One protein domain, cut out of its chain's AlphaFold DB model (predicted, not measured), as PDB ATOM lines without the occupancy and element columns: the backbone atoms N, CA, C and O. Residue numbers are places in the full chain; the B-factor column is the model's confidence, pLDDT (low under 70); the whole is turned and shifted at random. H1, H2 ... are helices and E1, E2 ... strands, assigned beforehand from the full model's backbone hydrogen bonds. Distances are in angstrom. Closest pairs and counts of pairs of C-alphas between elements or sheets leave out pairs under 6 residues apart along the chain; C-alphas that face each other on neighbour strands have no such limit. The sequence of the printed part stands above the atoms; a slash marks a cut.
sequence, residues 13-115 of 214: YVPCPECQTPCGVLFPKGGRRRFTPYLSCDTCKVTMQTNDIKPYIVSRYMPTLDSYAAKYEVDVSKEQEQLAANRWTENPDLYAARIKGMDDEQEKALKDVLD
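AT A GLANCE: This is residues 13 to 115 of the 214 residues of an uncharacterized protein of Enterovibrio nigricans DSM 22720 (UniProt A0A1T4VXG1). A small sheet of three short strands, E1, E2 and E3, lies in the middle, with H1 packed on one face and H2 on the opposite face. H3, near H2, lies at one end of the long axis and H5, packed on H1, at the other, while H4 touches no helix; the long loop of residues 41 to 52 folds back so that residues 47 to 48 pair with E3. The printed part has 103 residues, with three named strands followed by five named helices, H1 to H5, and its class is mostly helix. The sheet's order is E1, E2, E3, all antiparallel. The whole is compact, with a radius of gyration of the C-alphas of 13.8 A, and only just elongated, spanning 39 by 26 by 24 A.

IN THESE COORDINATES: In the sheet, E2 is residues 22 to 26, 12.8 A from first to last C-alpha. E1 is residues 13 to 15, beginning at C-alpha 13 (109.915, 119.992, 153.414), and E3 is residues 38 to 40. H1 is residues 53 to 60, 10.6 A long, and H2 is residues 65 to 72, 10.5 A. H3 is residues 77 to 86, 14.2 A, beginning at C-alpha 77 (96.951, 116.528, 159.020). H4 is residues 93 to 100, 10.8 A. H5, residues 104 to 114, is 14.8 A long and ends at C-alpha 114 (121.655, 119.569, 139.009).

HOW THE PARTS SIT: The strands form a meander, each the antiparallel neighbour of the one before, and both pairs are hairpins. Between E1 and E2, N 23 and O 14 are within hydrogen-bond range at 2.9 A; between E2 and E3, N 38 and O 26 are at 2.9 A. The pairing is staggered: E2 pairs with E1 over residues 22 to 24 and with E3 over residues 24 to 26. H1 and H2 are on opposite faces, in three layers, helices on both faces of a sheet. H1 has a height over the sheet of 7.9 A, and its closest C-alphas to E1 are Arg 60 and Val 14, 5.7 A apart. H2 has a height of 8.8 A and lies over E1, with the C-alphas of Leu 65 and Tyr 13 closest at 6.6 A. H1 and H5 touch at a steep tilt of 58 degrees, the same way, the C-alphas of Pro 55 and Leu 110 closest at 6.2 A. H2 and H3 are close but not clearly touching, the C-alphas of Leu 65 and Gln 80 closest at 7.4 A. H4 is not on the sheet and only just apart from H5, with closest C-alphas 8.3 A apart. Every O i to N i+4 pair is within hydrogen-bond range in H1, H2, H3 and H4, and 6 of 7 in H5.

THE WHOLE: The two C-alphas farthest apart are those of Ala 85 and Asp 115, 40.3 A. The printed part has no cut. The links E2 to E3 and E3 to H1 are long. Residues 84 to 89, of which 84 to 86 belong to H3, stand free. The mean pLDDT of the printed part is 87.9; residues 101, 106 and 109 to 115 are under 70.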
ATOM      1  N   TYR A  13     110.269 121.408 153.363       96.69
ATOM      2  CA  TYR A  13     109.915 119.992 153.414       96.69
ATOM      3  C   TYR A  13     110.356 119.257 152.157       96.69
ATOM      4  O   TYR A  13     110.368 119.816 151.063       96.69
ATOM      5  N   VAL A  14     110.723 117.990 152.326       96.00
ATOM      6  CA  VAL A  14     111.124 117.062 151.259       96.00
ATOM      7  C   VAL A  14     110.669 115.658 151.678       96.00
ATOM      8  O   VAL A  14     110.694 115.368 152.881       96.00
ATOM      9  N   PRO A  15     110.257 114.775 150.749       95.50
ATOM     10  CA  PRO A  15     109.941 113.398 151.109       95.50
ATOM     11  C   PRO A  15     111.198 112.681 151.602       95.50
ATOM     12  O   PRO A  15     112.297 112.903 151.099       95.50
ATOM     13  N   CYS A  16     111.061 111.818 152.605       94.62
ATOM     14  CA  CYS A  16     112.167 110.970 153.029       94.62
ATOM     15  C   CYS A  16     112.598 110.053 151.868       94.62
ATOM     16  O   CYS A  16     111.744 109.322 151.365       94.62
ATOM     17  N   PRO A  17     113.889 109.993 151.487       93.06
ATOM     18  CA  PRO A  17     114.365 109.053 150.469       93.06
ATOM     19  C   PRO A  17     114.021 107.589 150.777       93.06
ATOM     20  O   PRO A  17     113.782 106.807 149.864       93.06
ATOM     21  N   GLU A  18     113.978 107.231 152.062       92.69
ATOM     22  CA  GLU A  18     113.801 105.850 152.517       92.69
ATOM     23  C   GLU A  18     112.326 105.466 152.691       92.69
ATOM     24  O   GLU A  18     111.895 104.427 152.205       92.69
ATOM     25  N   CYS A  19     111.536 106.295 153.383       92.50
ATOM     26  CA  CYS A  19     110.152 105.960 153.753       92.50
ATOM     27  C   CYS A  19     109.089 106.893 153.161       92.50
ATOM     28  O   CYS A  19     107.921 106.773 153.519       92.50
ATOM     29  N   GLN A  20     109.478 107.860 152.324       92.56
ATOM     30  CA  GLN A  20     108.602 108.841 151.660       92.56
ATOM     31  C   GLN A  20     107.755 109.739 152.588       92.56
ATOM     32  O   GLN A  20     107.013 110.595 152.116       92.56
ATOM     33  N   THR A  21     107.896 109.620 153.912       93.31
ATOM     34  CA  THR A  21     107.215 110.511 154.867       93.31
ATOM     35  C   THR A  21     107.800 111.930 154.844       93.31
ATOM     36  O   THR A  21     108.998 112.089 154.573       93.31
ATOM     37  N   PRO A  22     106.996 112.969 155.139       94.62
ATOM     38  CA  PRO A  22     107.468 114.351 155.154       94.62
ATOM     39  C   PRO A  22     108.628 114.538 156.138       94.62
ATOM     40  O   PRO A  22     108.518 114.230 157.325       94.62
ATOM     41  N   CYS A  23     109.744 115.075 155.641       95.44
ATOM     42  CA  CYS A  23     110.910 115.434 156.444       95.44
ATOM     43  C   CYS A  23     111.119 116.942 156.441       95.44
ATOM     44  O   CYS A  23     111.044 117.587 155.396       95.44
ATOM     45  N   GLY A  24     111.453 117.493 157.607       95.38
ATOM     46  CA  GLY A  24     111.837 118.895 157.718       95.38
ATOM     47  C   GLY A  24     113.236 119.130 157.148       95.38
ATOM     48  O   GLY A  24     114.188 118.427 157.504       95.38
ATOM     49  N   VAL A  25     113.360 120.151 156.305       95.62
ATOM     50  CA  VAL A  25     114.636 120.717 155.863       95.62
ATOM     51  C   VAL A  25     115.119 121.692 156.925       95.62
ATOM     52  O   VAL A  25     114.388 122.579 157.373       95.62
ATOM     53  N   LEU A  26     116.363 121.511 157.351       94.81
ATOM     54  CA  LEU A  26     116.970 122.263 158.439       94.81
ATOM     55  C   LEU A  26     118.388 122.674 158.059       94.81
ATOM     56  O   LEU A  26     119.042 122.038 157.238       94.81
ATOM     57  N   PHE A  27     118.905 123.699 158.734       92.44
ATOM     58  CA  PHE A  27     120.305 124.097 158.610       92.44
ATOM     59  C   PHE A  27     121.015 124.119 159.965       92.44
ATOM     60  O   PHE A  27     120.394 124.441 160.988       92.44
ATOM     61  N   PRO A  28     122.333 123.849 160.020       90.06
ATOM     62  CA  PRO A  28     123.143 124.011 161.222       90.06
ATOM     63  C   PRO A  28     123.123 125.449 161.767       90.06
ATOM     64  O   PRO A  28     122.873 126.424 161.048       90.06
ATOM     65  N   LYS A  29     123.352 125.588 163.080       84.94
ATOM     66  CA  LYS A  29     123.500 126.901 163.724       84.94
ATOM     67  C   LYS A  29     124.967 127.314 163.603       84.94
ATOM     68  O   LYS A  29     125.780 126.912 164.422       84.94
ATOM     69  N   GLY A  30     125.298 128.080 162.566       84.69
ATOM     70  CA  GLY A  30     126.648 128.616 162.378       84.69
ATOM     71  C   GLY A  30     127.700 127.583 161.947       84.69
ATOM     72  O   GLY A  30     127.383 126.472 161.521       84.69
ATOM     73  N   GLY A  31     128.966 128.004 161.995       85.94
ATOM     74  CA  GLY A  31     130.113 127.218 161.539       85.94
ATOM     75  C   GLY A  31     130.282 127.179 160.016       85.94
ATOM     76  O   GLY A  31     129.634 127.926 159.276       85.94
ATOM     77  N   ARG A  32     131.180 126.293 159.554       82.62
ATOM     78  CA  ARG A  32     131.460 126.070 158.122       82.62
ATOM     79  C   ARG A  32     130.265 125.465 157.377       82.62
ATOM     80  O   ARG A  32     130.042 125.790 156.226       82.62
ATOM     81  N   ARG A  33     129.452 124.649 158.059       84.06
ATOM     82  CA  ARG A  33     128.290 123.945 157.477       84.06
ATOM     83  C   ARG A  33     126.969 124.716 157.585       84.06
ATOM     84  O   ARG A  33     125.908 124.149 157.365       84.06
ATOM     85  N   ARG A  34     126.987 126.004 157.949       86.75
ATOM     86  CA  ARG A  34     125.754 126.794 158.173       86.75
ATOM     87  C   ARG A  34     124.850 126.922 156.943       86.75
ATOM     88  O   ARG A  34     123.658 127.187 157.110       86.75
ATOM     89  N   PHE A  35     125.423 126.736 155.755       87.00
ATOM     90  CA  PHE A  35     124.755 126.780 154.453       87.00
ATOM     91  C   PHE A  35     124.463 125.388 153.878       87.00
ATOM     92  O   PHE A  35     123.938 125.273 152.779       87.00
ATOM     93  N   THR A  36     124.783 124.322 154.610       88.38
ATOM     94  CA  THR A  36     124.509 122.951 154.180       88.38
ATOM     95  C   THR A  36     123.161 122.514 154.755       88.38
ATOM     96  O   THR A  36     123.068 122.333 155.975       88.38
ATOM     97  N   PRO A  37     122.108 122.376 153.930       92.06
ATOM     98  CA  PRO A  37     120.837 121.860 154.408       92.06
ATOM     99  C   PRO A  37     120.966 120.371 154.745       92.06
ATOM    100  O   PRO A  37     121.792 119.657 154.178       92.06
ATOM    101  N   TYR A  38     120.130 119.903 155.661       93.19
ATOM    102  CA  TYR A  38     119.987 118.489 155.980       93.19
ATOM    103  C   TYR A  38     118.528 118.118 156.220       93.19
ATOM    104  O   TYR A  38     117.708 118.979 156.552       93.19
ATOM    105  N   LEU A  39     118.228 116.824 156.103       94.31
ATOM    106  CA  LEU A  39     116.914 116.270 156.423       94.31
ATOM    107  C   LEU A  39     116.915 115.616 157.798       94.31
ATOM    108  O   LEU A  39     117.883 114.961 158.190       94.31
ATOM    109  N   SER A  40     115.808 115.766 158.520       93.44
ATOM    110  CA  SER A  40     115.525 114.977 159.716       93.44
ATOM    111  C   SER A  40     114.219 114.217 159.523       93.44
ATOM    112  O   SER A  40     113.157 114.826 159.378       93.44
ATOM    113  N   CYS A  41     114.316 112.888 159.504       93.31
ATOM    114  CA  CYS A  41     113.170 111.999 159.391       93.31
ATOM    115  C   CYS A  41     112.794 111.477 160.777       93.31
ATOM    116  O   CYS A  41     113.638 110.927 161.493       93.31
ATOM    117  N   ASP A  42     111.526 111.628 161.160       92.31
ATOM    118  CA  ASP A  42     111.047 111.012 162.393       92.31
ATOM    119  C   ASP A  42     110.812 109.514 162.219       92.31
ATOM    120  O   ASP A  42     111.224 108.737 163.070       92.31
ATOM    121  N   THR A  43     110.216 109.097 161.103       91.69
ATOM    122  CA  THR A  43     109.853 107.697 160.841       91.69
ATOM    123  C   THR A  43     111.079 106.786 160.823       91.69
ATOM    124  O   THR A  43     111.125 105.799 161.549       91.69
ATOM    125  N   CYS A  44     112.118 107.166 160.074       90.69
ATOM    126  CA  CYS A  44     113.383 106.427 160.024       90.69
ATOM    127  C   CYS A  44     114.302 106.721 161.222       90.69
ATOM    128  O   CYS A  44     115.330 106.077 161.384       90.69
ATOM    129  N   LYS A  45     113.986 107.730 162.047       91.81
ATOM    130  CA  LYS A  45     114.836 108.235 163.146       91.81
ATOM    131  C   LYS A  45     116.256 108.653 162.718       91.81
ATOM    132  O   LYS A  45     117.122 108.838 163.578       91.81
ATOM    133  N   VAL A  46     116.477 108.926 161.432       89.50
ATOM    134  CA  VAL A  46     117.774 109.341 160.872       89.50
ATOM    135  C   VAL A  46     117.848 110.841 160.585       89.50
ATOM    136  O   VAL A  46     116.849 111.520 160.337       89.50
ATOM    137  N   THR A  47     119.072 111.368 160.620       92.19
ATOM    138  CA  THR A  47     119.403 112.703 160.109       92.19
ATOM    139  C   THR A  47     120.355 112.534 158.935       92.19
ATOM    140  O   THR A  47     121.435 111.974 159.098       92.19
ATOM    141  N   MET A  48     119.964 113.022 157.763       92.31
ATOM    142  CA  MET A  48     120.710 112.829 156.521       92.31
ATOM    143  C   MET A  48     121.478 114.107 156.199       92.31
ATOM    144  O   MET A  48     120.877 115.132 155.881       92.31
ATOM    145  N   GLN A  49     122.806 114.047 156.326       89.12
ATOM    146  CA  GLN A  49     123.734 115.157 156.047       89.12
ATOM    147  C   GLN A  49     124.828 114.755 155.044       89.12
ATOM    148  O   GLN A  49     125.930 115.301 155.081       89.12
ATOM    149  N   THR A  50     124.560 113.749 154.211       81.81
ATOM    150  CA  THR A  50     125.491 113.261 153.187       81.81
ATOM    151  C   THR A  50     125.625 114.271 152.047       81.81
ATOM    152  O   THR A  50     124.786 115.154 151.894       81.81
ATOM    153  N   ASN A  51     126.677 114.168 151.233       77.19
ATOM    154  CA  ASN A  51     126.865 115.095 150.110       77.19
ATOM    155  C   ASN A  51     125.712 115.002 149.094       77.19
ATOM    156  O   ASN A  51     125.254 116.027 148.592       77.19
ATOM    157  N   ASP A  52     125.172 113.800 148.897       82.44
ATOM    158  CA  ASP A  52     124.117 113.518 147.915       82.44
ATOM    159  C   ASP A  52     122.730 113.989 148.376       82.44
ATOM    160  O   ASP A  52     121.819 114.173 147.566       82.44
ATOM    161  N   ILE A  53     122.545 114.259 149.676       88.69
ATOM    162  CA  ILE A  53     121.245 114.725 150.172       88.69
ATOM    163  C   ILE A  53     120.948 116.157 149.736       88.69
ATOM    164  O   ILE A  53     119.794 116.531 149.570       88.69
ATOM    165  N   LYS A  54     121.978 116.980 149.543       86.94
ATOM    166  CA  LYS A  54     121.825 118.389 149.175       86.94
ATOM    167  C   LYS A  54     121.140 118.571 147.807       86.94
ATOM    168  O   LYS A  54     120.138 119.288 147.766       86.94
ATOM    169  N   PRO A  55     121.599 117.942 146.712       87.69
ATOM    170  CA  PRO A  55     120.906 118.019 145.425       87.69
ATOM    171  C   PRO A  55     119.516 117.371 145.475       87.69
ATOM    172  O   PRO A  55     118.558 117.908 144.910       87.69
ATOM    173  N   TYR A  56     119.358 116.283 146.236       91.25
ATOM    174  CA  TYR A  56     118.047 115.688 146.482       91.25
ATOM    175  C   TYR A  56     117.076 116.689 147.129       91.25
ATOM    176  O   TYR A  56     115.954 116.854 146.651       91.25
ATOM    177  N   ILE A  57     117.527 117.420 148.155       93.44
ATOM    178  CA  ILE A  57     116.745 118.478 148.801       93.44
ATOM    179  C   ILE A  57     116.363 119.545 147.778       93.44
ATOM    180  O   ILE A  57     115.192 119.877 147.685       93.44
ATOM    181  N   VAL A  58     117.313 120.064 146.996       90.31
ATOM    182  CA  VAL A  58     117.045 121.158 146.045       90.31
ATOM    183  C   VAL A  58     116.023 120.756 144.977       90.31
ATOM    184  O   VAL A  58     115.109 121.525 144.696       90.31
ATOM    185  N   SER A  59     116.110 119.538 144.438       90.56
ATOM    186  CA  SER A  59     115.181 119.054 143.401       90.56
ATOM    187  C   SER A  59     113.741 118.834 143.891       90.56
ATOM    188  O   SER A  59     112.792 118.882 143.106       90.56
ATOM    189  N   ARG A  60     113.550 118.570 145.189       94.56
ATOM    190  CA  ARG A  60     112.255 118.160 145.768       94.56
ATOM    191  C   ARG A  60     111.732 119.102 146.853       94.56
ATOM    192  O   ARG A  60     110.667 118.847 147.407       94.56
ATOM    193  N   TYR A  61     112.452 120.185 147.123       94.88
ATOM    194  CA  TYR A  61     112.137 121.171 148.149       94.88
ATOM    195  C   TYR A  61     110.740 121.760 147.979       94.88
ATOM    196  O   TYR A  61     110.405 122.247 146.902       94.88
ATOM    197  N   MET A  62     109.981 121.788 149.071       96.38
ATOM    198  CA  MET A  62     108.698 122.469 149.212       96.38
ATOM    199  C   MET A  62     108.774 123.476 150.370       96.38
ATOM    200  O   MET A  62     109.271 123.125 151.440       96.38
ATOM    201  N   PRO A  63     108.311 124.724 150.198       94.50
ATOM    202  CA  PRO A  63     108.471 125.766 151.213       94.50
ATOM    203  C   PRO A  63     107.611 125.560 152.465       94.50
ATOM    204  O   PRO A  63     108.048 125.920 153.556       94.50
ATOM    205  N   THR A  64     106.414 124.990 152.320       95.00
ATOM    206  CA  THR A  64     105.449 124.792 153.415       95.00
ATOM    207  C   THR A  64     104.864 123.387 153.395       95.00
ATOM    208  O   THR A  64     104.852 122.729 152.348       95.00
ATOM    209  N   LEU A  65     104.337 122.940 154.534       94.69
ATOM    210  CA  LEU A  65     103.662 121.645 154.634       94.69
ATOM    211  C   LEU A  65     102.455 121.545 153.680       94.69
ATOM    212  O   LEU A  65     102.273 120.522 153.026       94.69
ATOM    213  N   ASP A  66     101.697 122.631 153.521       94.75
ATOM    214  CA  ASP A  66     100.562 122.691 152.590       94.75
ATOM    215  C   ASP A  66     101.008 122.505 151.133       94.75
ATOM    216  O   ASP A  66     100.408 121.743 150.375       94.75
ATOM    217  N   SER A  67     102.107 123.160 150.732       95.69
ATOM    218  CA  SER A  67     102.664 123.000 149.382       95.69
ATOM    219  C   SER A  67     103.185 121.581 149.138       95.69
ATOM    220  O   SER A  67     103.071 121.054 148.031       95.69
ATOM    221  N   TYR A  68     103.707 120.943 150.186       96.12
ATOM    222  CA  TYR A  68     104.120 119.551 150.153       96.12
ATOM    223  C   TYR A  68     102.921 118.618 149.954       96.12
ATOM    224  O   TYR A  68     102.947 117.787 149.048       96.12
ATOM    225  N   ALA A  69     101.854 118.793 150.736       95.94
ATOM    226  CA  ALA A  69     100.629 118.007 150.609       95.94
ATOM    227  C   ALA A  69     100.001 118.147 149.218       95.94
ATOM    228  O   ALA A  69      99.636 117.149 148.607       95.94
ATOM    229  N   ALA A  70      99.954 119.371 148.685       95.06
ATOM    230  CA  ALA A  70      99.424 119.637 147.352       95.06
ATOM    231  C   ALA A  70     100.254 118.981 146.235       95.06
ATOM    232  O   ALA A  70      99.684 118.474 145.275       95.06
ATOM    233  N   LYS A  71     101.591 118.982 146.342       95.06
ATOM    234  CA  LYS A  71     102.472 118.404 145.312       95.06
ATOM    235  C   LYS A  71     102.511 116.878 145.343       95.06
ATOM    236  O   LYS A  71     102.626 116.259 144.289       95.06
ATOM    237  N   TYR A  72     102.514 116.294 146.537       93.06
ATOM    238  CA  TYR A  72     102.687 114.853 146.722       93.06
ATOM    239  C   TYR A  72     101.371 114.111 146.966       93.06
ATOM    240  O   TYR A  72     101.398 112.893 147.094       93.06
ATOM    241  N   GLU A  73     100.242 114.825 147.017       93.88
ATOM    242  CA  GLU A  73      98.898 114.271 147.235       93.88
ATOM    243  C   GLU A  73      98.814 113.393 148.498       93.88
ATOM    244  O   GLU A  73      98.183 112.337 148.521       93.88
ATOM    245  N   VAL A  74      99.473 113.832 149.575       92.69
ATOM    246  CA  VAL A  74      99.540 113.111 150.853       92.69
ATOM    247  C   VAL A  74      98.824 113.865 151.962       92.69
ATOM    248  O   VAL A  74      98.909 115.090 152.058       92.69
ATOM    249  N   ASP A  75      98.157 113.114 152.839       92.62
ATOM    250  CA  ASP A  75      97.585 113.663 154.065       92.62
ATOM    251  C   ASP A  75      98.700 114.007 155.059       92.62
ATOM    252  O   ASP A  75      99.484 113.146 155.466       92.62
ATOM    253  N   VAL A  76      98.749 115.278 155.446       93.81
ATOM    254  CA  VAL A  76      99.708 115.833 156.408       93.81
ATOM    255  C   VAL A  76      99.017 116.373 157.663       93.81
ATOM    256  O   VAL A  76      99.618 117.128 158.427       93.81
ATOM    257  N   SER A  77      97.750 116.009 157.898       94.06
ATOM    258  CA  SER A  77      96.951 116.528 159.020       94.06
ATOM    259  C   SER A  77      97.643 116.320 160.370       94.06
ATOM    260  O   SER A  77      97.677 117.225 161.202       94.06
ATOM    261  N   LYS A  78      98.290 115.164 160.565       93.56
ATOM    262  CA  LYS A  78      99.036 114.848 161.797       93.56
ATOM    263  C   LYS A  78     100.258 115.746 161.977       93.56
ATOM    264  O   LYS A  78     100.566 116.174 163.087       93.56
ATOM    265  N   GLU A  79     100.986 116.014 160.902       94.69
ATOM    266  CA  GLU A  79     102.138 116.909 160.901       94.69
ATOM    267  C   GLU A  79     101.715 118.361 161.139       94.69
ATOM    268  O   GLU A  79     102.400 119.073 161.876       94.69
ATOM    269  N   GLN A  80     100.565 118.775 160.602       93.75
ATOM    270  CA  GLN A  80      99.994 120.103 160.820       93.75
ATOM    271  C   GLN A  80      99.580 120.308 162.284       93.75
ATOM    272  O   GLN A  80      99.926 121.319 162.902       93.75
ATOM    273  N   GLU A  81      98.912 119.318 162.882       94.19
ATOM    274  CA  GLU A  81      98.614 119.303 164.319       94.19
ATOM    275  C   GLU A  81      99.897 119.385 165.152       94.19
ATOM    276  O   GLU A  81      99.969 120.131 166.132       94.19
ATOM    277  N   GLN A  82     100.946 118.669 164.741       93.19
ATOM    278  CA  GLN A  82     102.231 118.676 165.427       93.19
ATOM    279  C   GLN A  82     102.945 120.035 165.336       93.19
ATOM    280  O   GLN A  82     103.537 120.467 166.332       93.19
ATOM    281  N   LEU A  83     102.890 120.716 164.185       91.94
ATOM    282  CA  LEU A  83     103.416 122.078 164.017       91.94
ATOM    283  C   LEU A  83     102.736 123.046 164.987       91.94
ATOM    284  O   LEU A  83     103.421 123.775 165.712       91.94
ATOM    285  N   ALA A  84     101.403 122.995 165.054       91.69
ATOM    286  CA  ALA A  84     100.607 123.838 165.938       91.69
ATOM    287  C   ALA A  84     100.875 123.530 167.422       91.69
ATOM    288  O   ALA A  84     101.128 124.445 168.211       91.69
ATOM    289  N   ALA A  85     100.888 122.248 167.799       92.94
ATOM    290  CA  ALA A  85     101.099 121.809 169.178       92.94
ATOM    291  C   ALA A  85     102.488 122.193 169.712       92.94
ATOM    292  O   ALA A  85     102.615 122.658 170.845       92.94
ATOM    293  N   ASN A  86     103.530 122.043 168.889       90.69
ATOM    294  CA  ASN A  86     104.910 122.337 169.288       90.69
ATOM    295  C   ASN A  86     105.332 123.789 169.032       90.69
ATOM    296  O   ASN A  86     106.447 124.169 169.399       90.69
ATOM    297  N   ARG A  87     104.462 124.600 168.413       89.69
ATOM    298  CA  ARG A  87     104.751 125.984 168.002       89.69
ATOM    299  C   ARG A  87     106.023 126.082 167.156       89.69
ATOM    300  O   ARG A  87     106.824 127.005 167.316       89.69
ATOM    301  N   TRP A  88     106.239 125.102 166.285       92.06
ATOM    302  CA  TRP A  88     107.361 125.142 165.358       92.06
ATOM    303  C   TRP A  88     107.109 126.196 164.287       92.06
ATOM    304  O   TRP A  88     106.015 126.307 163.747       92.06
ATOM    305  N   THR A  89     108.137 126.987 163.998       90.31
ATOM    306  CA  THR A  89     108.059 128.049 162.998       90.31
ATOM    307  C   THR A  89     108.551 127.527 161.655       90.31
ATOM    308  O   THR A  89     109.707 127.108 161.541       90.31
ATOM    309  N   GLU A  90     107.691 127.595 160.644       93.31
ATOM    310  CA  GLU A  90     108.091 127.512 159.241       93.31
ATOM    311  C   GLU A  90     108.696 128.856 158.814       93.31
ATOM    312  O   GLU A  90     108.135 129.923 159.063       93.31
ATOM    313  N   ASN A  91     109.878 128.820 158.207       93.81
ATOM    314  CA  ASN A  91     110.555 130.001 157.686       93.81
ATOM    315  C   ASN A  91     111.253 129.651 156.359       93.81
ATOM    316  O   ASN A  91     112.456 129.351 156.355       93.81
ATOM    317  N   PRO A  92     110.510 129.658 155.237       93.00
ATOM    318  CA  PRO A  92     111.054 129.327 153.921       93.00
ATOM    319  C   PRO A  92     112.080 130.356 153.422       93.00
ATOM    320  O   PRO A  92     112.994 130.006 152.672       93.00
ATOM    321  N   ASP A  93     112.010 131.609 153.885       90.94
ATOM    322  CA  ASP A  93     112.967 132.656 153.507       90.94
ATOM    323  C   ASP A  93     114.396 132.318 153.956       90.94
ATOM    324  O   ASP A  93     115.368 132.641 153.266       90.94
ATOM    325  N   LEU A  94     114.545 131.597 155.076       89.81
ATOM    326  CA  LEU A  94     115.848 131.094 155.518       89.81
ATOM    327  C   LEU A  94     116.474 130.130 154.515       89.81
ATOM    328  O   LEU A  94     117.700 130.115 154.401       89.81
ATOM    329  N   TYR A  95     115.674 129.330 153.806       90.56
ATOM    330  CA  TYR A  95     116.197 128.438 152.777       90.56
ATOM    331  C   TYR A  95     116.764 129.252 151.615       90.56
ATOM    332  O   TYR A  95     117.941 129.111 151.279       90.56
ATOM    333  N   ALA A  96     115.971 130.179 151.073       86.81
ATOM    334  CA  ALA A  96     116.389 131.031 149.962       86.81
ATOM    335  C   ALA A  96     117.627 131.876 150.308       86.81
ATOM    336  O   ALA A  96     118.558 131.966 149.506       86.81
ATOM    337  N   ALA A  97     117.678 132.459 151.508       87.06
ATOM    338  CA  ALA A  97     118.815 133.259 151.956       87.06
ATOM    339  C   ALA A  97     120.094 132.425 152.141       87.06
ATOM    340  O   ALA A  97     121.187 132.887 151.817       87.06
ATOM    341  N   ARG A  98     119.980 131.193 152.660       86.44
ATOM    342  CA  ARG A  98     121.148 130.342 152.934       86.44
ATOM    343  C   ARG A  98     121.679 129.630 151.703       86.44
ATOM    344  O   ARG A  98     122.890 129.478 151.610       86.44
ATOM    345  N   ILE A  99     120.811 129.230 150.776       83.00
ATOM    346  CA  ILE A  99     121.246 128.641 149.507       83.00
ATOM    347  C   ILE A  99     121.971 129.687 148.650       83.00
ATOM    348  O   ILE A  99     123.017 129.379 148.095       83.00
ATOM    349  N   LYS A 100     121.497 130.944 148.623       75.38
ATOM    350  CA  LYS A 100     122.188 132.055 147.936       75.38
ATOM    351  C   LYS A 100     123.516 132.463 148.581       75.38
ATOM    352  O   LYS A 100     124.345 133.069 147.923       75.38
ATOM    353  N   GLY A 101     123.687 132.198 149.876       68.81
ATOM    354  CA  GLY A 101     124.902 132.529 150.626       68.81
ATOM    355  C   GLY A 101     125.971 131.435 150.613       68.81
ATOM    356  O   GLY A 101     126.931 131.537 151.377       68.81
ATOM    357  N   MET A 102     125.779 130.373 149.825       74.56
ATOM    358  CA  MET A 102     126.801 129.350 149.611       74.56
ATOM    359  C   MET A 102     127.989 129.938 148.846       74.56
ATOM    360  O   MET A 102     127.819 130.831 148.025       74.56
ATOM    361  N   ASP A 103     129.191 129.450 149.146       73.19
ATOM    362  CA  ASP A 103     130.388 129.806 148.380       73.19
ATOM    363  C   ASP A 103     130.356 129.197 146.963       73.19
ATOM    364  O   ASP A 103     129.643 128.222 146.708       73.19
ATOM    365  N   ASP A 104     131.136 129.777 146.044       71.00
ATOM    366  CA  ASP A 104     131.146 129.404 144.621       71.00
ATOM    367  C   ASP A 104     131.478 127.917 144.401       71.00
ATOM    368  O   ASP A 104     130.989 127.298 143.461       71.00
ATOM    369  N   GLU A 105     132.285 127.316 145.278       70.56
ATOM    370  CA  GLU A 105     132.664 125.900 145.221       70.56
ATOM    371  C   GLU A 105     131.477 124.994 145.577       70.56
ATOM    372  O   GLU A 105     131.195 124.015 144.883       70.56
ATOM    373  N   GLN A 106     130.737 125.338 146.633       68.69
ATOM    374  CA  GLN A 106     129.520 124.638 147.037       68.69
ATOM    375  C   GLN A 106     128.355 124.872 146.080       68.69
ATOM    376  O   GLN A 106     127.474 124.007 145.993       68.69
ATOM    377  N   GLU A 107     128.302 126.040 145.443       71.31
ATOM    378  CA  GLU A 107     127.334 126.360 144.398       71.31
ATOM    379  C   GLU A 107     127.659 125.593 143.116       71.31
ATOM    380  O   GLU A 107     126.761 124.977 142.548       71.31
ATOM    381  N   LYS A 108     128.932 125.540 142.708       72.12
ATOM    382  CA  LYS A 108     129.383 124.734 141.570       72.12
ATOM    383  C   LYS A 108     129.090 123.254 141.789       72.12
ATOM    384  O   LYS A 108     128.431 122.653 140.956       72.12
ATOM    385  N   ALA A 109     129.460 122.695 142.941       67.94
ATOM    386  CA  ALA A 109     129.144 121.304 143.268       67.94
ATOM    387  C   ALA A 109     127.631 121.031 143.288       67.94
ATOM    388  O   ALA A 109     127.201 119.916 143.025       67.94
ATOM    389  N   LEU A 110     126.806 122.033 143.609       68.00
ATOM    390  CA  LEU A 110     125.357 121.889 143.532       68.00
ATOM    391  C   LEU A 110     124.854 121.936 142.081       68.00
ATOM    392  O   LEU A 110     123.985 121.146 141.729       68.00
ATOM    393  N   LYS A 111     125.395 122.838 141.254       68.50
ATOM    394  CA  LYS A 111     125.067 122.951 139.825       68.50
ATOM    395  C   LYS A 111     125.494 121.711 139.044       68.50
ATOM    396  O   LYS A 111     124.688 121.216 138.272       68.50
ATOM    397  N   ASP A 112     126.678 121.173 139.320       66.50
ATOM    398  CA  ASP A 112     127.201 119.964 138.673       66.50
ATOM    399  C   ASP A 112     126.313 118.735 138.954       66.50
ATOM    400  O   ASP A 112     126.214 117.848 138.116       66.50
ATOM    401  N   VAL A 113     125.622 118.677 140.104       61.75
ATOM    402  CA  VAL A 113     124.659 117.593 140.397       61.75
ATOM    403  C   VAL A 113     123.244 117.895 139.884       61.75
ATOM    404  O   VAL A 113     122.422 116.994 139.749       61.75
ATOM    405  N   LEU A 114     122.928 119.161 139.611       61.69
ATOM    406  CA  LEU A 114     121.655 119.569 139.009       61.69
ATOM    407  C   LEU A 114     121.690 119.535 137.475       61.69
ATOM    408  O   LEU A 114     120.648 119.775 136.866       61.69
ATOM    409  N   ASP A 115     122.850 119.276 136.863       48.75
ATOM    410  CA  ASP A 115     122.995 119.210 135.413       48.75
ATOM    411  C   ASP A 115     122.265 117.964 134.866       48.75
ATOM    412  O   ASP A 115     122.613 116.833 135.226       48.75
TER     413      ASP A 115